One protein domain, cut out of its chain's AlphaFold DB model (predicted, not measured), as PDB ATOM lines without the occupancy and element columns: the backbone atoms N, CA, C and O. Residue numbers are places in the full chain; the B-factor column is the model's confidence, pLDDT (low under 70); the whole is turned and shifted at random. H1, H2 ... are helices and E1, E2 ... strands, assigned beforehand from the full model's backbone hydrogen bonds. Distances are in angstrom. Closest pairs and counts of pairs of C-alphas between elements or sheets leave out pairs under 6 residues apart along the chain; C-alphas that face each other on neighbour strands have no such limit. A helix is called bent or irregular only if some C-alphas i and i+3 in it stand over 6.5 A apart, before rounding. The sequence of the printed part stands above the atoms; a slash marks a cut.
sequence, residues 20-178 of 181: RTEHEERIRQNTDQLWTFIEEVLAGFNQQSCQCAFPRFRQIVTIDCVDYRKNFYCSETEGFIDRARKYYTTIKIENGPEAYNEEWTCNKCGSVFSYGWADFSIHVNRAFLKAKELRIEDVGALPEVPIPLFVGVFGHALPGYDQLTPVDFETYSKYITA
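Overview. This is residues 20 to 178 of the 181 residues of an uncharacterized protein of Chitinophagaceae bacterium (UniProt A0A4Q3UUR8). Helix H4 sits in the core, between one face of a strongly twisted four-stranded sheet and a long helix, H1, that packs on it and sticks out at residues 20 to 25. Beside this, H5 packs on a small strand pair, E6 with E8, while a second pair, E1 with E7, lies by E5. The 159 printed residues, with five named helices and eight named strands in the order H1 H2 H3 E1 H4 E2 E3 E4 E5 E6 E7 E8 H5, are of mixed class; the main sheet, E2 E3 E4 E5, is antiparallel. The whole is compact, with a radius of gyration of the C-alphas of 15.3 A and spans of 45 by 37 by 27 A.

Arrangement. Begin at H1, residues 20 to 48: it touches H4, residues 75 to 87, closest at the C-alphas of Ile 38 and Phe 80, 6.3 A apart, the same way at a shallow tilt of 34 degrees, only just short of steep. H2, residues 55 to 60, touches H4 at residues 76 to 80 alone; the closest C-alphas, of Ile 60 and Thr 77, are 5.4 A apart. Look at E1, residues 71 to 74, and E7, residues 153 to 157: they are antiparallel, with N 73 and O 154 at 2.7 A. Next come E2, residues 88 to 92, E3, residues 100 to 106, E4, residues 112 to 121, and E5, residues 124 to 133, a meander, each strand the antiparallel neighbour of the one before. Its hairpins show N 91 and O 103 at 2.9 A, N 104 and O 113 at 2.9 A, and N 116 and O 128 at 3.1 A. H4 is on this sheet, two layers with the helix on one face, at a height of 8.3 A; its closest C-alpha pair with E5 is Glu 78 and Ala 127, 6.2 A. H3, residues 65 to 68, only grazes the sheet, only just on it with 5 pairs of C-alphas within 10 A. E6, residues 147 to 149, and E8, residues 164 to 166, are parallel, with N 149 and O 165 at 2.9 A. H5, residues 169 to 177, only just touches H2, with 3 pairs of C-alphas within 8 A, closest at Arg 56 and Ile 176, 6.0 A. H1, H2 and H5 have every O i to N i+4 pair within hydrogen-bond range, H4 has 7 of 9, and H3 is too short for one.

Along the chain. Find C-alpha 20 at (154.012, 92.483, 116.547); H1 runs 42.0 A from there to C-alpha 48. H4 spans 19.6 A and is only just irregular, C-alphas 83 and 86 being 6.7 A apart. E4 spans 29.0 A from C-alpha 112 at (126.918, 114.780, 140.866), and E5 28.5 A. H5 ends at C-alpha 177, (122.932, 98.336, 126.280).

Size, cuts and confidence. The C-alphas farthest apart, of Arg 20 and Arg 135, are 47.1 A apart. The printed part has no cut, and the link from E5 to E6, residues 134 to 146, is long. Confidence is under 70 at residues 122 to 123.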
ATOM      1  N   ARG A  20     154.260  91.304 115.708       72.50
ATOM      2  CA  ARG A  20     154.012  92.483 116.547       72.50
ATOM      3  C   ARG A  20     153.087  93.497 115.865       72.50
ATOM      4  O   ARG A  20     152.212  94.047 116.521       72.50
ATOM      5  N   THR A  21     153.220  93.654 114.550       81.12
ATOM      6  CA  THR A  21     152.407  94.570 113.745       81.12
ATOM      7  C   THR A  21     150.934  94.159 113.686       81.12
ATOM      8  O   THR A  21     150.064  95.010 113.808       81.12
ATOM      9  N   GLU A  22     150.627  92.863 113.566       84.44
ATOM     10  CA  GLU A  22     149.236  92.375 113.537       84.44
ATOM     11  C   GLU A  22     148.538  92.546 114.891       84.44
ATOM     12  O   GLU A  22     147.340  92.816 114.959       84.44
ATOM     13  N   HIS A  23     149.285  92.393 115.987       80.44
ATOM     14  CA  HIS A  23     148.750  92.586 117.330       80.44
ATOM     15  C   HIS A  23     148.437  94.058 117.620       80.44
ATOM     16  O   HIS A  23     147.347  94.361 118.107       80.44
ATOM     17  N   GLU A  24     149.370  94.956 117.294       85.81
ATOM     18  CA  GLU A  24     149.195  96.406 117.429       85.81
ATOM     19  C   GLU A  24     148.026  96.903 116.563       85.81
ATOM     20  O   GLU A  24     147.175  97.658 117.036       85.81
ATOM     21  N   GLU A  25     147.924  96.411 115.326       90.06
ATOM     22  CA  GLU A  25     146.821  96.714 114.413       90.06
ATOM     23  C   GLU A  25     145.466  96.287 114.990       90.06
ATOM     24  O   GLU A  25     144.519  97.070 114.989       90.06
ATOM     25  N   ARG A  26     145.378  95.077 115.555       89.56
ATOM     26  CA  ARG A  26     144.144  94.581 116.178       89.56
ATOM     27  C   ARG A  26     143.728  95.410 117.392       89.56
ATOM     28  O   ARG A  26     142.543  95.684 117.556       89.56
ATOM     29  N   ILE A  27     144.674  95.814 118.245       88.88
ATOM     30  CA  ILE A  27     144.369  96.687 119.391       88.88
ATOM     31  C   ILE A  27     143.820  98.024 118.897       88.88
ATOM     32  O   ILE A  27     142.818  98.497 119.435       88.88
ATOM     33  N   ARG A  28     144.434  98.608 117.860       92.12
ATOM     34  CA  ARG A  28     143.960  99.864 117.271       92.12
ATOM     35  C   ARG A  28     142.538  99.718 116.734       92.12
ATOM     36  O   ARG A  28     141.673 100.480 117.139       92.12
ATOM     37  N   GLN A  29     142.283  98.692 115.925       95.31
ATOM     38  CA  GLN A  29     140.958  98.422 115.359       95.31
ATOM     39  C   GLN A  29     139.890  98.227 116.443       95.31
ATOM     40  O   GLN A  29     138.822  98.829 116.363       95.31
ATOM     41  N   ASN A  30     140.185  97.442 117.483       96.31
ATOM     42  CA  ASN A  30     139.253  97.245 118.593       96.31
ATOM     43  C   ASN A  30     139.020  98.545 119.378       96.31
ATOM     44  O   ASN A  30     137.904  98.804 119.821       96.31
ATOM     45  N   THR A  31     140.053  99.373 119.548       95.62
ATOM     46  CA  THR A  31     139.936 100.665 120.241       95.62
ATOM     47  C   THR A  31     139.094 101.651 119.435       95.62
ATOM     48  O   THR A  31     138.188 102.262 119.994       95.62
ATOM     49  N   ASP A  32     139.319 101.747 118.124       96.50
ATOM     50  CA  ASP A  32     138.519 102.582 117.222       96.50
ATOM     51  C   ASP A  32     137.047 102.144 117.250       96.50
ATOM     52  O   ASP A  32     136.146 102.966 117.431       96.50
ATOM     53  N   GLN A  33     136.800 100.832 117.166       97.94
ATOM     54  CA  GLN A  33     135.460 100.255 117.265       97.94
ATOM     55  C   GLN A  33     134.795 100.566 118.615       97.94
ATOM     56  O   GLN A  33     133.621 100.940 118.656       97.94
ATOM     57  N   LEU A  34     135.535 100.433 119.720       98.06
ATOM     58  CA  LEU A  34     135.054 100.779 121.055       98.06
ATOM     59  C   LEU A  34     134.675 102.262 121.136       98.06
ATOM     60  O   LEU A  34     133.620 102.586 121.674       98.06
ATOM     61  N   TRP A  35     135.505 103.161 120.608       97.19
ATOM     62  CA  TRP A  35     135.254 104.602 120.664       97.19
ATOM     63  C   TRP A  35     134.011 105.006 119.878       97.19
ATOM     64  O   TRP A  35     133.184 105.749 120.410       97.19
ATOM     65  N   THR A  36     133.832 104.479 118.663       98.19
ATOM     66  CA  THR A  36     132.605 104.698 117.883       98.19
ATOM     67  C   THR A  36     131.376 104.211 118.651       98.19
ATOM     68  O   THR A  36     130.417 104.963 118.821       98.19
ATOM     69  N   PHE A  37     131.432 102.999 119.207       98.62
ATOM     70  CA  PHE A  37     130.337 102.446 120.004       98.62
ATOM     71  C   PHE A  37     130.011 103.295 121.243       98.62
ATOM     72  O   PHE A  37     128.841 103.533 121.543       98.62
ATOM     73  N   ILE A  38     131.030 103.779 121.962       98.75
ATOM     74  CA  ILE A  38     130.845 104.625 123.148       98.75
ATOM     75  C   ILE A  38     130.115 105.924 122.782       98.75
ATOM     76  O   ILE A  38     129.219 106.355 123.507       98.75
ATOM     77  N   GLU A  39     130.456 106.562 121.663       98.38
ATOM     78  CA  GLU A  39     129.751 107.769 121.225       98.38
ATOM     79  C   GLU A  39     128.267 107.508 120.950       98.38
ATOM     80  O   GLU A  39     127.409 108.263 121.424       98.38
ATOM     81  N   GLU A  40     127.973 106.435 120.217       98.44
ATOM     82  CA  GLU A  40     126.612 106.032 119.860       98.44
ATOM     83  C   GLU A  40     125.786 105.701 121.105       98.44
ATOM     84  O   GLU A  40     124.673 106.208 121.275       98.44
ATOM     85  N   VAL A  41     126.342 104.905 122.022       98.62
ATOM     86  CA  VAL A  41     125.615 104.471 123.216       98.62
ATOM     87  C   VAL A  41     125.372 105.626 124.181       98.62
ATOM     88  O   VAL A  41     124.279 105.750 124.729       98.62
ATOM     89  N   LEU A  42     126.336 106.537 124.343       98.75
ATOM     90  CA  LEU A  42     126.155 107.727 125.170       98.75
ATOM     91  C   LEU A  42     125.094 108.663 124.580       98.75
ATOM     92  O   LEU A  42     124.307 109.237 125.337       98.75
ATOM     93  N   ALA A  43     125.034 108.802 123.253       98.56
ATOM     94  CA  ALA A  43     123.965 109.546 122.593       98.56
ATOM     95  C   ALA A  43     122.595 108.895 122.841       98.56
ATOM     96  O   ALA A  43     121.660 109.596 123.240       98.56
ATOM     97  N   GLY A  44     122.501 107.568 122.709       98.50
ATOM     98  CA  GLY A  44     121.293 106.799 123.020       98.50
ATOM     99  C   GLY A  44     120.844 106.962 124.476       98.50
ATOM    100  O   GLY A  44     119.687 107.299 124.738       98.50
ATOM    101  N   PHE A  45     121.773 106.844 125.430       98.56
ATOM    102  CA  PHE A  45     121.505 107.073 126.852       98.56
ATOM    103  C   PHE A  45     120.944 108.470 127.112       98.56
ATOM    104  O   PHE A  45     119.984 108.613 127.866       98.56
ATOM    105  N   ASN A  46     121.509 109.504 126.479       98.31
ATOM    106  CA  ASN A  46     121.045 110.882 126.638       98.31
ATOM    107  C   ASN A  46     119.682 111.147 125.980       98.31
ATOM    108  O   ASN A  46     118.925 112.004 126.445       98.31
ATOM    109  N   GLN A  47     119.363 110.439 124.897       98.00
ATOM    110  CA  GLN A  47     118.054 110.526 124.256       98.00
ATOM    111  C   GLN A  47     116.973 109.918 125.157       98.00
ATOM    112  O   GLN A  47     115.954 110.561 125.406       98.00
ATOM    113  N   GLN A  48     117.220 108.723 125.695       97.00
ATOM    114  CA  GLN A  48     116.260 107.998 126.528       97.00
ATOM    115  C   GLN A  48     116.116 108.598 127.932       97.00
ATOM    116  O   GLN A  48     115.012 108.836 128.410       97.00
ATOM    117  N   SER A  49     117.236 108.842 128.604       97.44
ATOM    118  CA  SER A  49     117.312 109.366 129.965       97.44
ATOM    119  C   SER A  49     118.610 110.171 130.065       97.44
ATOM    120  O   SER A  49     118.774 111.129 129.319       97.44
ATOM    121  N   CYS A  50     119.563 109.807 130.907       98.25
ATOM    122  CA  CYS A  50     120.949 110.256 130.816       98.25
ATOM    123  C   CYS A  50     121.859 109.120 131.269       98.25
ATOM    124  O   CYS A  50     121.380 108.153 131.857       98.25
ATOM    125  N   GLN A  51     123.166 109.253 131.063       98.25
ATOM    126  CA  GLN A  51     124.157 108.232 131.424       98.25
ATOM    127  C   GLN A  51     124.039 107.795 132.895       98.25
ATOM    128  O   GLN A  51     124.220 106.625 133.220       98.25
ATOM    129  N   CYS A  52     123.654 108.721 133.779       98.44
ATOM    130  CA  CYS A  52     123.484 108.478 135.213       98.44
ATOM    131  C   CYS A  52     122.418 107.417 135.548       98.44
ATOM    132  O   CYS A  52     122.497 106.809 136.615       98.44
ATOM    133  N   ALA A  53     121.446 107.197 134.656       98.31
ATOM    134  CA  ALA A  53     120.367 106.220 134.816       98.31
ATOM    135  C   ALA A  53     120.759 104.793 134.387       98.31
ATOM    136  O   ALA A  53     119.941 103.877 134.478       98.31
ATOM    137  N   PHE A  54     121.984 104.591 133.889       98.56
ATOM    138  CA  PHE A  54     122.467 103.299 133.398       98.56
ATOM    139  C   PHE A  54     123.502 102.725 134.379       98.56
ATOM    140  O   PHE A  54     124.651 103.179 134.406       98.56
ATOM    141  N   PRO A  55     123.141 101.715 135.195       98.50
ATOM    142  CA  PRO A  55     124.036 101.162 136.209       98.50
ATOM    143  C   PRO A  55     125.363 100.644 135.652       98.50
ATOM    144  O   PRO A  55     126.402 100.851 136.273       98.50
ATOM    145  N   ARG A  56     125.345 100.024 134.467       98.62
ATOM    146  CA  ARG A  56     126.548  99.491 133.807       98.62
ATOM    147  C   ARG A  56     127.496 100.590 133.337       98.62
ATOM    148  O   ARG A  56     128.700 100.439 133.500       98.62
ATOM    149  N   PHE A  57     126.977 101.734 132.881       98.56
ATOM    150  CA  PHE A  57     127.810 102.921 132.651       98.56
ATOM    151  C   PHE A  57     128.525 103.333 133.940       98.56
ATOM    152  O   PHE A  57     129.746 103.448 133.945       98.56
ATOM    153  N   ARG A  58     127.778 103.485 135.047       98.44
ATOM    154  CA  ARG A  58     128.348 103.858 136.356       98.44
ATOM    155  C   ARG A  58     129.398 102.851 136.829       98.44
ATOM    156  O   ARG A  58     130.415 103.255 137.375       98.44
ATOM    157  N   GLN A  59     129.176 101.556 136.612       98.31
ATOM    158  CA  GLN A  59     130.149 100.524 136.965       98.31
ATOM    159  C   GLN A  59     131.444 100.668 136.155       98.31
ATOM    160  O   GLN A  59     132.519 100.643 136.741       98.31
ATOM    161  N   ILE A  60     131.356 100.863 134.837       98.38
ATOM    162  CA  ILE A  60     132.546 100.986 133.989       98.38
ATOM    163  C   ILE A  60     133.352 102.233 134.351       98.38
ATOM    164  O   ILE A  60     134.545 102.130 134.606       98.38
ATOM    165  N   VAL A  61     132.714 103.399 134.469       98.44
ATOM    166  CA  VAL A  61     133.444 104.648 134.757       98.44
ATOM    167  C   VAL A  61     134.011 104.719 136.181       98.44
ATOM    168  O   VAL A  61     134.717 105.667 136.509       98.44
ATOM    169  N   THR A  62     133.710 103.743 137.042       97.44
ATOM    170  CA  THR A  62     134.243 103.665 138.411       97.44
ATOM    171  C   THR A  62     135.367 102.652 138.579       97.44
ATOM    172  O   THR A  62     135.903 102.558 139.684       97.44
ATOM    173  N   ILE A  63     135.753 101.924 137.524       96.00
ATOM    174  CA  ILE A  63     136.899 101.013 137.581       96.00
ATOM    175  C   ILE A  63     138.159 101.836 137.865       96.00
ATOM    176  O   ILE A  63     138.642 102.586 137.026       96.00
ATOM    177  N   ASP A  64     138.699 101.661 139.067       92.56
ATOM    178  CA  ASP A  64     139.845 102.407 139.573       92.56
ATOM    179  C   ASP A  64     140.906 101.428 140.067       92.56
ATOM    180  O   ASP A  64     140.656 100.611 140.954       92.56
ATOM    181  N   CYS A  65     142.111 101.497 139.504       87.44
ATOM    182  CA  CYS A  65     143.186 100.554 139.801       87.44
ATOM    183  C   CYS A  65     143.602 100.530 141.286       87.44
ATOM    184  O   CYS A  65     144.053  99.486 141.774       87.44
ATOM    185  N   VAL A  66     143.360 101.617 142.031       86.75
ATOM    186  CA  VAL A  66     143.564 101.677 143.491       86.75
ATOM    187  C   VAL A  66     142.695 100.679 144.221       86.75
ATOM    188  O   VAL A  66     143.188  99.977 145.108       86.75
ATOM    189  N   ASP A  67     141.424 100.589 143.836       87.06
ATOM    190  CA  ASP A  67     140.442  99.735 144.503       87.06
ATOM    191  C   ASP A  67     140.833  98.256 144.346       87.06
ATOM    192  O   ASP A  67     140.645  97.444 145.253       87.06
ATOM    193  N   TYR A  68     141.503  97.922 143.240       85.81
ATOM    194  CA  TYR A  68     142.068  96.596 142.985       85.81
ATOM    195  C   TYR A  68     143.453  96.383 143.613       85.81
ATOM    196  O   TYR A  68     143.939  95.249 143.651       85.81
ATOM    197  N   ARG A  69     144.110  97.442 144.105       88.38
ATOM    198  CA  ARG A  69     145.528  97.446 144.518       88.38
ATOM    199  C   ARG A  69     146.444  96.939 143.400       88.38
ATOM    200  O   ARG A  69     147.343  96.121 143.620       88.38
ATOM    201  N   LYS A  70     146.163  97.391 142.180       89.50
ATOM    202  CA  LYS A  70     146.858  97.032 140.940       89.50
ATOM    203  C   LYS A  70     147.262  98.302 140.190       89.50
ATOM    204  O   LYS A  70     146.846  99.393 140.547       89.50
ATOM    205  N   ASN A  71     148.069  98.145 139.141       88.12
ATOM    206  CA  ASN A  71     148.551  99.247 138.309       88.12
ATOM    207  C   ASN A  71     148.178  98.951 136.857       88.12
ATOM    208  O   ASN A  71     148.937  98.276 136.150       88.12
ATOM    209  N   PHE A  72     147.000  99.416 136.449       91.00
ATOM    210  CA  PHE A  72     146.474  99.217 135.106       91.00
ATOM    211  C   PHE A  72     145.675 100.426 134.617       91.00
ATOM    212  O   PHE A  72     145.099 101.169 135.407       91.00
ATOM    213  N   TYR A  73     145.647 100.550 133.298       92.38
ATOM    214  CA  TYR A  73     144.786 101.379 132.473       92.38
ATOM    215  C   TYR A  73     143.594 100.538 131.997       92.38
ATOM    216  O   TYR A  73     143.780  99.354 131.705       92.38
ATOM    217  N   CYS A  74     142.396 101.118 131.897       94.62
ATOM    218  CA  CYS A  74     141.203 100.452 131.364       94.62
ATOM    219  C   CYS A  74     140.617 101.267 130.207       94.62
ATOM    220  O   CYS A  74     140.086 102.358 130.422       94.62
ATOM    221  N   SER A  75     140.684 100.718 128.991       95.62
ATOM    222  CA  SER A  75     140.265 101.410 127.764       95.62
ATOM    223  C   SER A  75     138.803 101.848 127.793       95.62
ATOM    224  O   SER A  75     138.478 102.951 127.356       95.62
ATOM    225  N   GLU A  76     137.914 101.003 128.314       97.38
ATOM    226  CA  GLU A  76     136.487 101.294 128.428       97.38
ATOM    227  C   GLU A  76     136.223 102.467 129.371       97.38
ATOM    228  O   GLU A  76     135.478 103.379 129.020       97.38
ATOM    229  N   THR A  77     136.860 102.465 130.544       97.50
ATOM    230  CA  THR A  77     136.706 103.513 131.567       97.50
ATOM    231  C   THR A  77     137.082 104.875 131.000       97.50
ATOM    232  O   THR A  77     136.305 105.826 131.059       97.50
ATOM    233  N   GLU A  78     138.256 104.943 130.385       96.12
ATOM    234  CA  GLU A  78     138.841 106.172 129.852       96.12
ATOM    235  C   GLU A  78     138.032 106.689 128.661       96.12
ATOM    236  O   GLU A  78     137.666 107.864 128.620       96.12
ATOM    237  N   GLY A  79     137.652 105.792 127.745       97.00
ATOM    238  CA  GLY A  79     136.797 106.133 126.611       97.00
ATOM    239  C   GLY A  79     135.433 106.670 127.047       97.00
ATOM    240  O   GLY A  79     134.968 107.684 126.523       97.00
ATOM    241  N   PHE A  80     134.788 106.034 128.030       98.56
ATOM    242  CA  PHE A  80     133.499 106.511 128.526       98.56
ATOM    243  C   PHE A  80     133.615 107.857 129.224       98.56
ATOM    244  O   PHE A  80     132.782 108.721 128.962       98.56
ATOM    245  N   ILE A  81     134.607 108.054 130.091       98.44
ATOM    246  CA  ILE A  81     134.785 109.320 130.808       98.44
ATOM    247  C   ILE A  81     135.048 110.458 129.818       98.44
ATOM    248  O   ILE A  81     134.330 111.462 129.848       98.44
ATOM    249  N   ASP A  82     136.008 110.284 128.905       97.19
ATOM    250  CA  ASP A  82     136.366 111.286 127.893       97.19
ATOM    251  C   ASP A  82     135.136 111.719 127.081       97.19
ATOM    252  O   ASP A  82     134.804 112.906 126.991       97.19
ATOM    253  N   ARG A  83     134.372 110.751 126.560       98.19
ATOM    254  CA  ARG A  83     133.225 111.045 125.686       98.19
ATOM    255  C   ARG A  83     131.958 111.431 126.426       98.19
ATOM    256  O   ARG A  83     131.122 112.137 125.852       98.19
ATOM    257  N   ALA A  84     131.810 111.029 127.686       98.31
ATOM    258  CA  ALA A  84     130.675 111.421 128.507       98.31
ATOM    259  C   ALA A  84     130.775 112.879 128.963       98.31
ATOM    260  O   ALA A  84     129.736 113.496 129.192       98.31
ATOM    261  N   ARG A  85     131.979 113.461 129.035       98.38
ATOM    262  CA  ARG A  85     132.225 114.818 129.551       98.38
ATOM    263  C   ARG A  85     131.268 115.884 129.006       98.38
ATOM    264  O   ARG A  85     130.787 116.715 129.767       98.38
ATOM    265  N   LYS A  86     130.915 115.829 127.715       98.19
ATOM    266  CA  LYS A  86     129.984 116.778 127.061       98.19
ATOM    267  C   LYS A  86     128.557 116.791 127.640       98.19
ATOM    268  O   LYS A  86     127.812 117.736 127.395       98.19
ATOM    269  N   TYR A  87     128.163 115.765 128.397       98.62
ATOM    270  CA  TYR A  87     126.857 115.669 129.064       98.62
ATOM    271  C   TYR A  87     126.863 116.219 130.502       98.62
ATOM    272  O   TYR A  87     125.840 116.157 131.193       98.62
ATOM    273  N   TYR A  88     127.993 116.773 130.951       98.69
ATOM    274  CA  TYR A  88     128.182 117.291 132.302       98.69
ATOM    275  C   TYR A  88     128.710 118.726 132.279       98.69
ATOM    276  O   TYR A  88     129.444 119.138 131.384       98.69
ATOM    277  N   THR A  89     128.352 119.482 133.309       98.62
ATOM    278  CA  THR A  89     129.032 120.717 133.687       98.62
ATOM    279  C   THR A  89     130.146 120.348 134.656       98.62
ATOM    280  O   THR A  89     129.883 119.727 135.687       98.62
ATOM    281  N   THR A  90     131.387 120.702 134.322       98.00
ATOM    282  CA  THR A  90     132.576 120.325 135.100       98.00
ATOM    283  C   THR A  90     133.149 121.526 135.841       98.00
ATOM    284  O   THR A  90     133.434 122.549 135.218       98.00
ATOM    285  N   ILE A  91     133.371 121.392 137.145       97.62
ATOM    286  CA  ILE A  91     134.034 122.400 137.977       97.62
ATOM    287  C   ILE A  91     135.332 121.802 138.505       97.62
ATOM    288  O   ILE A  91     135.325 120.728 139.102       97.62
ATOM    289  N   LYS A  92     136.452 122.496 138.301       96.94
ATOM    290  CA  LYS A  92     137.738 122.080 138.861       96.94
ATOM    291  C   LYS A  92     137.727 122.245 140.379       96.94
ATOM    292  O   LYS A  92     137.339 123.296 140.881       96.94
ATOM    293  N   ILE A  93     138.199 121.227 141.090       95.31
ATOM    294  CA  ILE A  93     138.357 121.261 142.542       95.31
ATOM    295  C   ILE A  93     139.835 121.475 142.864       95.31
ATOM    296  O   ILE A  93     140.691 120.667 142.500       95.31
ATOM    297  N   GLU A  94     140.140 122.583 143.533       91.12
ATOM    298  CA  GLU A  94     141.486 122.849 144.035       91.12
ATOM    299  C   GLU A  94     141.784 121.969 145.259       91.12
ATOM    300  O   GLU A  94     140.914 121.748 146.098       91.12
ATOM    301  N   ASN A  95     143.025 121.485 145.370       86.25
ATOM    302  CA  ASN A  95     143.515 120.686 146.504       86.25
ATOM    303  C   ASN A  95     142.764 119.362 146.761       86.25
ATOM    304  O   ASN A  95     142.631 118.934 147.907       86.25
ATOM    305  N   GLY A  96     142.272 118.700 145.709       85.88
ATOM    306  CA  GLY A  96     141.737 117.340 145.825       85.88
ATOM    307  C   GLY A  96     142.830 116.261 145.951       85.88
ATOM    308  O   GLY A  96     144.013 116.559 145.783       85.88
ATOM    309  N   PRO A  97     142.450 115.006 146.260       86.69
ATOM    310  CA  PRO A  97     143.393 113.913 146.524       86.69
ATOM    311  C   PRO A  97     144.146 113.420 145.280       86.69
ATOM    312  O   PRO A  97     145.193 112.790 145.413       86.69
ATOM    313  N   GLU A  98     143.615 113.680 144.085       90.50
ATOM    314  CA  GLU A  98     144.224 113.278 142.816       90.50
ATOM    315  C   GLU A  98     145.095 114.387 142.219       90.50
ATOM    316  O   GLU A  98     145.002 115.549 142.617       90.50
ATOM    317  N   ALA A  99     145.915 114.060 141.213       89.69
ATOM    318  CA  ALA A  99     146.685 115.074 140.484       89.69
ATOM    319  C   ALA A  99     145.761 116.085 139.785       89.69
ATOM    320  O   ALA A  99     146.076 117.273 139.673       89.69
ATOM    321  N   TYR A 100     144.594 115.616 139.346       92.25
ATOM    322  CA  TYR A 100     143.541 116.442 138.794       92.25
ATOM    323  C   TYR A 100     142.175 115.998 139.316       92.25
ATOM    324  O   TYR A 100     141.853 114.813 139.312       92.25
ATOM    325  N   ASN A 101     141.377 116.963 139.775       95.81
ATOM    326  CA  ASN A 101     140.095 116.712 140.422       95.81
ATOM    327  C   ASN A 101     139.035 117.635 139.834       95.81
ATOM    328  O   ASN A 101     139.249 118.846 139.714       95.81
ATOM    329  N   GLU A 102     137.872 117.077 139.531       97.88
ATOM    330  CA  GLU A 102     136.706 117.853 139.130       97.88
ATOM    331  C   GLU A 102     135.438 117.307 139.772       97.88
ATOM    332  O   GLU A 102     135.329 116.134 140.131       97.88
ATOM    333  N   GLU A 103     134.447 118.175 139.865       98.19
ATOM    334  CA  GLU A 103     133.072 117.803 140.119       98.19
ATOM    335  C   GLU A 103     132.274 117.910 138.825       98.19
ATOM    336  O   GLU A 103     132.305 118.935 138.143       98.19
ATOM    337  N   TRP A 104     131.600 116.825 138.459       98.56
ATOM    338  CA  TRP A 104     130.822 116.710 137.231       98.56
ATOM    339  C   TRP A 104     129.346 116.649 137.590       98.56
ATOM    340  O   TRP A 104     128.884 115.682 138.193       98.56
ATOM    341  N   THR A 105     128.588 117.666 137.192       98.75
ATOM    342  CA  THR A 105     127.135 117.712 137.386       98.75
ATOM    343  C   THR A 105     126.437 117.395 136.073       98.75
ATOM    344  O   THR A 105     126.659 118.074 135.073       98.75
ATOM    345  N   CYS A 106     125.602 116.356 136.048       98.75
ATOM    346  CA  CYS A 106     124.875 115.955 134.847       98.75
ATOM    347  C   CYS A 106     123.915 117.061 134.408       98.75
ATOM    348  O   CYS A 106     123.043 117.469 135.176       98.75
ATOM    349  N   ASN A 107     124.005 117.465 133.141       98.62
ATOM    350  CA  ASN A 107     123.203 118.561 132.593       98.62
ATOM    351  C   ASN A 107     121.696 118.246 132.537       98.62
ATOM    352  O   ASN A 107     120.894 119.164 132.390       98.62
ATOM    353  N   LYS A 108     121.300 116.966 132.636       98.31
ATOM    354  CA  LYS A 108     119.897 116.539 132.513       98.31
ATOM    355  C   LYS A 108     119.211 116.258 133.849       98.31
ATOM    356  O   LYS A 108     118.090 116.703 134.050       98.31
ATOM    357  N   CYS A 109     119.855 115.509 134.749       98.50
ATOM    358  CA  CYS A 109     119.249 115.111 136.030       98.50
ATOM    359  C   CYS A 109     119.870 115.789 137.258       98.50
ATOM    360  O   CYS A 109     119.370 115.620 138.366       98.50
ATOM    361  N   GLY A 110     120.975 116.520 137.094       98.50
ATOM    362  CA  GLY A 110     121.680 117.151 138.209       98.50
ATOM    363  C   GLY A 110     122.401 116.179 139.150       98.50
ATOM    364  O   GLY A 110     122.807 116.602 140.225       98.50
ATOM    365  N   SER A 111     122.556 114.899 138.781       98.69
ATOM    366  CA  SER A 111     123.418 113.964 139.524       98.69
ATOM    367  C   SER A 111     124.863 114.460 139.522       98.69
ATOM    368  O   SER A 111     125.330 114.994 138.513       98.69
ATOM    369  N   VAL A 112     125.572 114.248 140.626       98.62
ATOM    370  CA  VAL A 112     126.918 114.780 140.866       98.62
ATOM    371  C   VAL A 112     127.922 113.639 140.968       98.62
ATOM    372  O   VAL A 112     127.708 112.666 141.693       98.62
ATOM    373  N   PHE A 113     129.043 113.778 140.269       98.56
ATOM    374  CA  PHE A 113     130.144 112.822 140.244       98.56
ATOM    375  C   PHE A 113     131.460 113.498 140.631       98.56
ATOM    376  O   PHE A 113     131.701 114.663 140.318       98.56
ATOM    377  N   SER A 114     132.324 112.745 141.303       97.88
ATOM    378  CA  SER A 114     133.723 113.079 141.529       97.88
ATOM    379  C   SER A 114     134.551 112.481 140.405       97.88
ATOM    380  O   SER A 114     134.625 111.258 140.282       97.88
ATOM    381  N   TYR A 115     135.183 113.337 139.618       97.81
ATOM    382  CA  TYR A 115     136.206 112.934 138.670       97.81
ATOM    383  C   TYR A 115     137.578 113.057 139.319       97.81
ATOM    384  O   TYR A 115     137.884 114.066 139.964       97.81
ATOM    385  N   GLY A 116     138.392 112.030 139.128       95.75
ATOM    386  CA  GLY A 116     139.768 111.986 139.579       95.75
ATOM    387  C   GLY A 116     140.662 111.452 138.479       95.75
ATOM    388  O   GLY A 116     140.316 110.473 137.819       95.75
ATOM    389  N   TRP A 117     141.812 112.094 138.296       94.44
ATOM    390  CA  TRP A 117     142.837 111.625 137.379       94.44
ATOM    391  C   TRP A 117     144.226 111.737 137.990       94.44
ATOM    392  O   TRP A 117     144.574 112.757 138.596       94.44
ATOM    393  N   ALA A 118     145.032 110.697 137.796       89.81
ATOM    394  CA  ALA A 118     146.433 110.694 138.183       89.81
ATOM    395  C   ALA A 118     147.300 109.942 137.176       89.81
ATOM    396  O   ALA A 118     146.890 108.946 136.577       89.81
ATOM    397  N   ASP A 119     148.536 110.414 137.056       84.44
ATOM    398  CA  ASP A 119     149.599 109.728 136.339       84.44
ATOM    399  C   ASP A 119     150.341 108.787 137.303       84.44
ATOM    400  O   ASP A 119     150.732 109.197 138.399       84.44
ATOM    401  N   PHE A 120     150.503 107.521 136.918       72.69
ATOM    402  CA  PHE A 120     151.249 106.516 137.685       72.69
ATOM    403  C   PHE A 120     152.610 106.221 137.062       72.69
ATOM    404  O   PHE A 120     153.584 105.961 137.774       72.69
ATOM    405  N   SER A 121     152.681 106.217 135.734       70.88
ATOM    406  CA  SER A 121     153.905 106.037 134.964       70.88
ATOM    407  C   SER A 121     153.687 106.524 133.533       70.88
ATOM    408  O   SER A 121     152.555 106.652 133.082       70.88
ATOM    409  N   ILE A 122     154.777 106.661 132.768       65.62
ATOM    410  CA  ILE A 122     154.778 107.095 131.353       65.62
ATOM    411  C   ILE A 122     153.735 106.354 130.481       65.62
ATOM    412  O   ILE A 122     153.331 106.859 129.435       65.62
ATOM    413  N   HIS A 123     153.302 105.157 130.887       66.69
ATOM    414  CA  HIS A 123     152.368 104.318 130.134       66.69
ATOM    415  C   HIS A 123     151.061 103.993 130.867       66.69
ATOM    416  O   HIS A 123     150.243 103.261 130.316       66.69
ATOM    417  N   VAL A 124     150.865 104.477 132.097       73.06
ATOM    418  CA  VAL A 124     149.673 104.174 132.896       73.06
ATOM    419  C   VAL A 124     149.188 105.452 133.561       73.06
ATOM    420  O   VAL A 124     149.745 105.898 134.564       73.06
ATOM    421  N   ASN A 125     148.110 106.003 133.021       82.62
ATOM    422  CA  ASN A 125     147.268 106.957 133.720       82.62
ATOM    423  C   ASN A 125     146.021 106.241 134.265       82.62
ATOM    424  O   ASN A 125     145.669 105.144 133.822       82.62
ATOM    425  N   ARG A 126     145.394 106.848 135.275       87.00
ATOM    426  CA  ARG A 126     144.104 106.413 135.813       87.00
ATOM    427  C   ARG A 126     143.115 107.566 135.757       87.00
ATOM    428  O   ARG A 126     143.429 108.655 136.240       87.00
ATOM    429  N   ALA A 127     141.921 107.298 135.262       94.00
ATOM    430  CA  ALA A 127     140.732 108.112 135.431       94.00
ATOM    431  C   ALA A 127     139.653 107.312 136.165       94.00
ATOM    432  O   ALA A 127     139.478 106.119 135.929       94.00
ATOM    433  N   PHE A 128     138.876 107.983 137.008       96.31
ATOM    434  CA  PHE A 128     137.612 107.451 137.508       96.31
ATOM    435  C   PHE A 128     136.566 108.559 137.595       96.31
ATOM    436  O   PHE A 128     136.888 109.739 137.743       96.31
ATOM    437  N   LEU A 129     135.296 108.168 137.573       97.94
ATOM    438  CA  LEU A 129     134.144 109.041 137.749       97.94
ATOM    439  C   LEU A 129     133.159 108.399 138.739       97.94
ATOM    440  O   LEU A 129     132.279 107.625 138.368       97.94
ATOM    441  N   LYS A 130     133.311 108.710 140.028       97.50
ATOM    442  CA  LYS A 130     132.542 108.109 141.134       97.50
ATOM    443  C   LYS A 130     131.333 108.970 141.488       97.50
ATOM    444  O   LYS A 130     131.475 110.164 141.733       97.50
ATOM    445  N   ALA A 131     130.136 108.386 141.520       97.38
ATOM    446  CA  ALA A 131     128.925 109.118 141.891       97.38
ATOM    447  C   ALA A 131     129.008 109.596 143.353       97.38
ATOM    448  O   ALA A 131     129.257 108.794 144.251       97.38
ATOM    449  N   LYS A 132     128.783 110.891 143.585       97.31
ATOM    450  CA  LYS A 132     128.584 111.469 144.925       97.31
ATOM    451  C   LYS A 132     127.103 111.510 145.283       97.31
ATOM    452  O   LYS A 132     126.728 111.209 146.409       97.31
ATOM    453  N   GLU A 133     126.273 111.877 144.310       98.00
ATOM    454  CA  GLU A 133     124.830 112.011 144.472       98.00
ATOM    455  C   GLU A 133     124.120 111.585 143.186       98.00
ATOM    456  O   GLU A 133     124.411 112.102 142.105       98.00
ATOM    457  N   LEU A 134     123.169 110.658 143.301       98.12
ATOM    458  CA  LEU A 134     122.325 110.215 142.194       98.12
ATOM    459  C   LEU A 134     120.913 110.765 142.381       98.12
ATOM    460  O   LEU A 134     120.280 110.537 143.408       98.12
ATOM    461  N   ARG A 135     120.426 111.478 141.367       97.94
ATOM    462  CA  ARG A 135     119.107 112.133 141.344       97.94
ATOM    463  C   ARG A 135     118.185 111.550 140.277       97.94
ATOM    464  O   ARG A 135     117.312 112.237 139.754       97.94
ATOM    465  N   ILE A 136     118.431 110.305 139.886       97.88
ATOM    466  CA  ILE A 136     117.674 109.635 138.835       97.88
ATOM    467  C   ILE A 136     117.505 108.156 139.151       97.88
ATOM    468  O   ILE A 136     118.381 107.546 139.763       97.88
ATOM    469  N   GLU A 137     116.375 107.598 138.726       97.50
ATOM    470  CA  GLU A 137     116.104 106.169 138.819       97.50
ATOM    471  C   GLU A 137     116.835 105.380 137.730       97.50
ATOM    472  O   GLU A 137     117.103 105.876 136.631       97.50
ATOM    473  N   ASP A 138     117.130 104.123 138.045       97.94
ATOM    474  CA  ASP A 138     117.804 103.210 137.134       97.94
ATOM    475  C   ASP A 138     116.845 102.687 136.062       97.94
ATOM    476  O   ASP A 138     115.798 102.112 136.374       97.94
ATOM    477  N   VAL A 139     117.249 102.828 134.798       97.50
ATOM    478  CA  VAL A 139     116.540 102.276 133.631       97.50
ATOM    479  C   VAL A 139     117.313 101.135 132.968       97.50
ATOM    480  O   VAL A 139     116.710 100.240 132.381       97.50
ATOM    481  N   GLY A 140     118.646 101.147 133.062       96.75
ATOM    482  CA  GLY A 140     119.495 100.075 132.538       96.75
ATOM    483  C   GLY A 140     119.515  98.840 133.439       96.75
ATOM    484  O   GLY A 140     119.161  98.904 134.619       96.75
ATOM    485  N   ALA A 141     119.981  97.721 132.891       98.00
ATOM    486  CA  ALA A 141     120.201  96.499 133.651       98.00
ATOM    487  C   ALA A 141     121.227  96.707 134.778       98.00
ATOM    488  O   ALA A 141     122.118  97.562 134.700       98.00
ATOM    489  N   LEU A 142     121.118  95.888 135.827       98.12
ATOM    490  CA  LEU A 142     122.068  95.905 136.935       98.12
ATOM    491  C   LEU A 142     123.469  95.451 136.481       98.12
ATOM    492  O   LEU A 142     123.591  94.711 135.495       98.12
ATOM    493  N   PRO A 143     124.536  95.895 137.169       97.81
ATOM    494  CA  PRO A 143     125.897  95.496 136.835       97.81
ATOM    495  C   PRO A 143     126.163  94.012 137.119       97.81
ATOM    496  O   PRO A 143     125.595  93.448 138.053       97.81
ATOM    497  N   GLU A 144     127.055  93.400 136.340       97.50
ATOM    498  CA  GLU A 144     127.483  92.004 136.510       97.50
ATOM    499  C   GLU A 144     128.923  91.921 137.040       97.50
ATOM    500  O   GLU A 144     129.702  92.873 136.926       97.50
ATOM    501  N   VAL A 145     129.268  90.776 137.639       96.19
ATOM    502  CA  VAL A 145     130.632  90.426 138.066       96.19
ATOM    503  C   VAL A 145     130.913  88.979 137.628       96.19
ATOM    504  O   VAL A 145     130.110  88.104 137.964       96.19
ATOM    505  N   PRO A 146     132.021  88.697 136.916       96.81
ATOM    506  CA  PRO A 146     133.070  89.635 136.492       96.81
ATOM    507  C   PRO A 146     132.583  90.668 135.467       96.81
ATOM    508  O   PRO A 146     131.679  90.392 134.683       96.81
ATOM    509  N   ILE A 147     133.191  91.858 135.470       97.88
ATOM    510  CA  ILE A 147     132.831  92.949 134.557       97.88
ATOM    511  C   ILE A 147     133.307  92.598 133.139       97.88
ATOM    512  O   ILE A 147     134.515  92.413 132.955       97.88
ATOM    513  N   PRO A 148     132.414  92.526 132.136       98.00
ATOM    514  CA  PRO A 148     132.808  92.277 130.753       98.00
ATOM    515  C   PRO A 148     133.537  93.486 130.157       98.00
ATOM    516  O   PRO A 148     133.013  94.599 130.191       98.00
ATOM    517  N   LEU A 149     134.712  93.264 129.566       97.75
ATOM    518  CA  LEU A 149     135.495  94.279 128.852       97.75
ATOM    519  C   LEU A 149     135.868  93.777 127.451       97.75
ATOM    520  O   LEU A 149     136.192  92.604 127.281       97.75
ATOM    521  N   PHE A 150     135.843  94.654 126.452       98.06
ATOM    522  CA  PHE A 150     136.142  94.310 125.060       98.06
ATOM    523  C   PHE A 150     137.623  94.521 124.714       98.06
ATOM    524  O   PHE A 150     138.303  93.602 124.259       98.06
ATOM    525  N   VAL A 151     138.134  95.729 124.940       96.19
ATOM    526  CA  VAL A 151     139.552  96.073 124.778       96.19
ATOM    527  C   VAL A 151     140.303  95.744 126.068       96.19
ATOM    528  O   VAL A 151     141.360  95.113 126.017       96.19
ATOM    529  N   GLY A 152     139.723  96.082 127.223       93.69
ATOM    530  CA  GLY A 152     140.180  95.611 128.523       93.69
ATOM    531  C   GLY A 152     141.253  96.461 129.192       93.69
ATOM    532  O   GLY A 152     141.299  97.689 129.079       93.69
ATOM    533  N   VAL A 153     142.077  95.772 129.985       92.88
ATOM    534  CA  VAL A 153     143.062  96.381 130.879       92.88
ATOM    535  C   VAL A 153     144.497  96.148 130.416       92.88
ATOM    536  O   VAL A 153     144.850  95.062 129.956       92.88
ATOM    537  N   PHE A 154     145.351  97.151 130.610       89.25
ATOM    538  CA  PHE A 154     146.773  97.118 130.262       89.25
ATOM    539  C   PHE A 154     147.595  97.687 131.412       89.25
ATOM    540  O   PHE A 154     147.185  98.655 132.038       89.25
ATOM    541  N   GLY A 155     148.763  97.126 131.706       86.94
ATOM    542  CA  GLY A 155     149.633  97.681 132.740       86.94
ATOM    543  C   GLY A 155     150.551  96.655 133.379       86.94
ATOM    544  O   GLY A 155     150.738  95.549 132.875       86.94
ATOM    545  N   HIS A 156     151.137  97.041 134.509       83.06
ATOM    546  CA  HIS A 156     152.142  96.243 135.211       83.06
ATOM    547  C   HIS A 156     151.536  95.152 136.097       83.06
ATOM    548  O   HIS A 156     152.198  94.156 136.385       83.06
ATOM    549  N   ALA A 157     150.296  95.336 136.552       86.25
ATOM    550  CA  ALA A 157     149.574  94.350 137.343       86.25
ATOM    551  C   ALA A 157     148.083  94.445 137.029       86.25
ATOM    552  O   ALA A 157     147.520  95.535 137.100       86.25
ATOM    553  N   LEU A 158     147.456  93.313 136.710       89.25
ATOM    554  CA  LEU A 158     146.053  93.253 136.298       89.25
ATOM    555  C   LEU A 158     145.171  92.655 137.413       89.25
ATOM    556  O   LEU A 158     145.675  91.876 138.237       89.25
ATOM    557  N   PRO A 159     143.877  93.015 137.470       89.75
ATOM    558  CA  PRO A 159     142.879  92.323 138.287       89.75
ATOM    559  C   PRO A 159     142.693  90.861 137.867       89.75
ATOM    560  O   PRO A 159     143.121  90.452 136.787       89.75
ATOM    561  N   GLY A 160     142.071  90.066 138.738       88.50
ATOM    562  CA  GLY A 160     141.737  88.676 138.424       88.50
ATOM    563  C   GLY A 160     140.560  88.561 137.448       88.50
ATOM    564  O   GLY A 160     139.726  89.465 137.354       88.50
ATOM    565  N   TYR A 161     140.474  87.428 136.741       89.94
ATOM    566  CA  TYR A 161     139.362  87.130 135.823       89.94
ATOM    567  C   TYR A 161     138.009  86.964 136.527       89.94
ATOM    568  O   TYR A 161     136.962  87.058 135.895       89.94
ATOM    569  N   ASP A 162     138.026  86.732 137.838       93.25
ATOM    570  CA  ASP A 162     136.864  86.755 138.726       93.25
ATOM    571  C   ASP A 162     136.322  88.173 138.963       93.25
ATOM    572  O   ASP A 162     135.196  88.332 139.432       93.25
ATOM    573  N   GLN A 163     137.097  89.203 138.610       93.88
ATOM    574  CA  GLN A 163     136.723  90.605 138.755       93.88
ATOM    575  C   GLN A 163     136.444  91.269 137.404       93.88
ATOM    576  O   GLN A 163     135.420  91.929 137.260       93.88
ATOM    577  N   LEU A 164     137.333  91.083 136.421       95.56
ATOM    578  CA  LEU A 164     137.231  91.646 135.070       95.56
ATOM    579  C   LEU A 164     137.440  90.535 134.035       95.56
ATOM    580  O   LEU A 164     138.463  89.852 134.074       95.56
ATOM    581  N   THR A 165     136.520  90.370 133.086       96.06
ATOM    582  CA  THR A 165     136.606  89.312 132.070       96.06
ATOM    583  C   THR A 165     136.664  89.888 130.654       96.06
ATOM    584  O   THR A 165     135.812  90.703 130.294       96.06
ATOM    585  N   PRO A 166     137.632  89.477 129.815       96.44
ATOM    586  CA  PRO A 166     137.633  89.842 128.408       96.44
ATOM    587  C   PRO A 166     136.487  89.126 127.684       96.44
ATOM    588  O   PRO A 166     136.250  87.936 127.906       96.44
ATOM    589  N   VAL A 167     135.798  89.843 126.806       97.75
ATOM    590  CA  VAL A 167     134.709  89.333 125.963       97.75
ATOM    591  C   VAL A 167     134.833  89.883 124.542       97.75
ATOM    592  O   VAL A 167     135.593  90.816 124.285       97.75
ATOM    593  N   ASP A 168     134.092  89.308 123.597       97.88
ATOM    594  CA  ASP A 168     133.966  89.891 122.262       97.88
ATOM    595  C   ASP A 168     133.087  91.157 122.257       97.88
ATOM    596  O   ASP A 168     132.375  91.475 123.217       97.88
ATOM    597  N   PHE A 169     133.148  91.899 121.148       98.19
ATOM    598  CA  PHE A 169     132.401  93.144 120.987       98.19
ATOM    599  C   PHE A 169     130.886  92.943 121.086       98.19
ATOM    600  O   PHE A 169     130.194  93.780 121.656       98.19
ATOM    601  N   GLU A 170     130.359  91.843 120.542       98.50
ATOM    602  CA  GLU A 170     128.919  91.570 120.548       98.50
ATOM    603  C   GLU A 170     128.405  91.393 121.982       98.50
ATOM    604  O   GLU A 170     127.405  91.998 122.376       98.50
ATOM    605  N   THR A 171     129.125  90.610 122.781       98.50
ATOM    606  CA  THR A 171     128.839  90.372 124.193       98.50
ATOM    607  C   THR A 171     128.941  91.666 124.991       98.50
ATOM    608  O   THR A 171     128.026  91.993 125.748       98.50
ATOM    609  N   TYR A 172     130.005  92.448 124.786       98.62
ATOM    610  CA  TYR A 172     130.183  93.738 125.453       98.62
ATOM    611  C   TYR A 172     129.087  94.750 125.087       98.62
ATOM    612  O   TYR A 172     128.533  95.423 125.956       98.62
ATOM    613  N   SER A 173     128.722  94.835 123.807       98.56
ATOM    614  CA  SER A 173     127.684  95.746 123.324       98.56
ATOM    615  C   SER A 173     126.322  95.417 123.941       98.56
ATOM    616  O   SER A 173     125.659  96.304 124.491       98.56
ATOM    617  N   LYS A 174     125.940  94.130 123.949       98.44
ATOM    618  CA  LYS A 174     124.727  93.647 124.630       98.44
ATOM    619  C   LYS A 174     124.778  93.919 126.128       98.44
ATOM    620  O   LYS A 174     123.774  94.332 126.699       98.44
ATOM    621  N   TYR A 175     125.939  93.729 126.755       98.56
ATOM    622  CA  TYR A 175     126.126  94.030 128.167       98.56
ATOM    623  C   TYR A 175     125.818  95.504 128.457       98.56
ATOM    624  O   TYR A 175     124.923  95.799 129.245       98.56
ATOM    625  N   ILE A 176     126.487  96.442 127.791       98.44
ATOM    626  CA  ILE A 176     126.326  97.876 128.069       98.44
ATOM    627  C   ILE A 176     124.903  98.380 127.784       98.44
ATOM    628  O   ILE A 176     124.408  99.242 128.510       98.44
ATOM    629  N   THR A 177     124.247  97.856 126.747       98.00
ATOM    630  CA  THR A 177     122.932  98.336 126.280       98.00
ATOM    631  C   THR A 177     121.736  97.627 126.915       98.00
ATOM    632  O   THR A 177     120.595  98.001 126.641       98.00
ATOM    633  N   ALA A 178     121.961  96.621 127.764       97.88
ATOM    634  CA  ALA A 178     120.880  95.876 128.394       97.88
ATOM    635  C   ALA A 178     119.989  96.774 129.267       97.88
ATOM    636  O   ALA A 178     120.460  97.598 130.059       97.88
TER     637      ALA A 178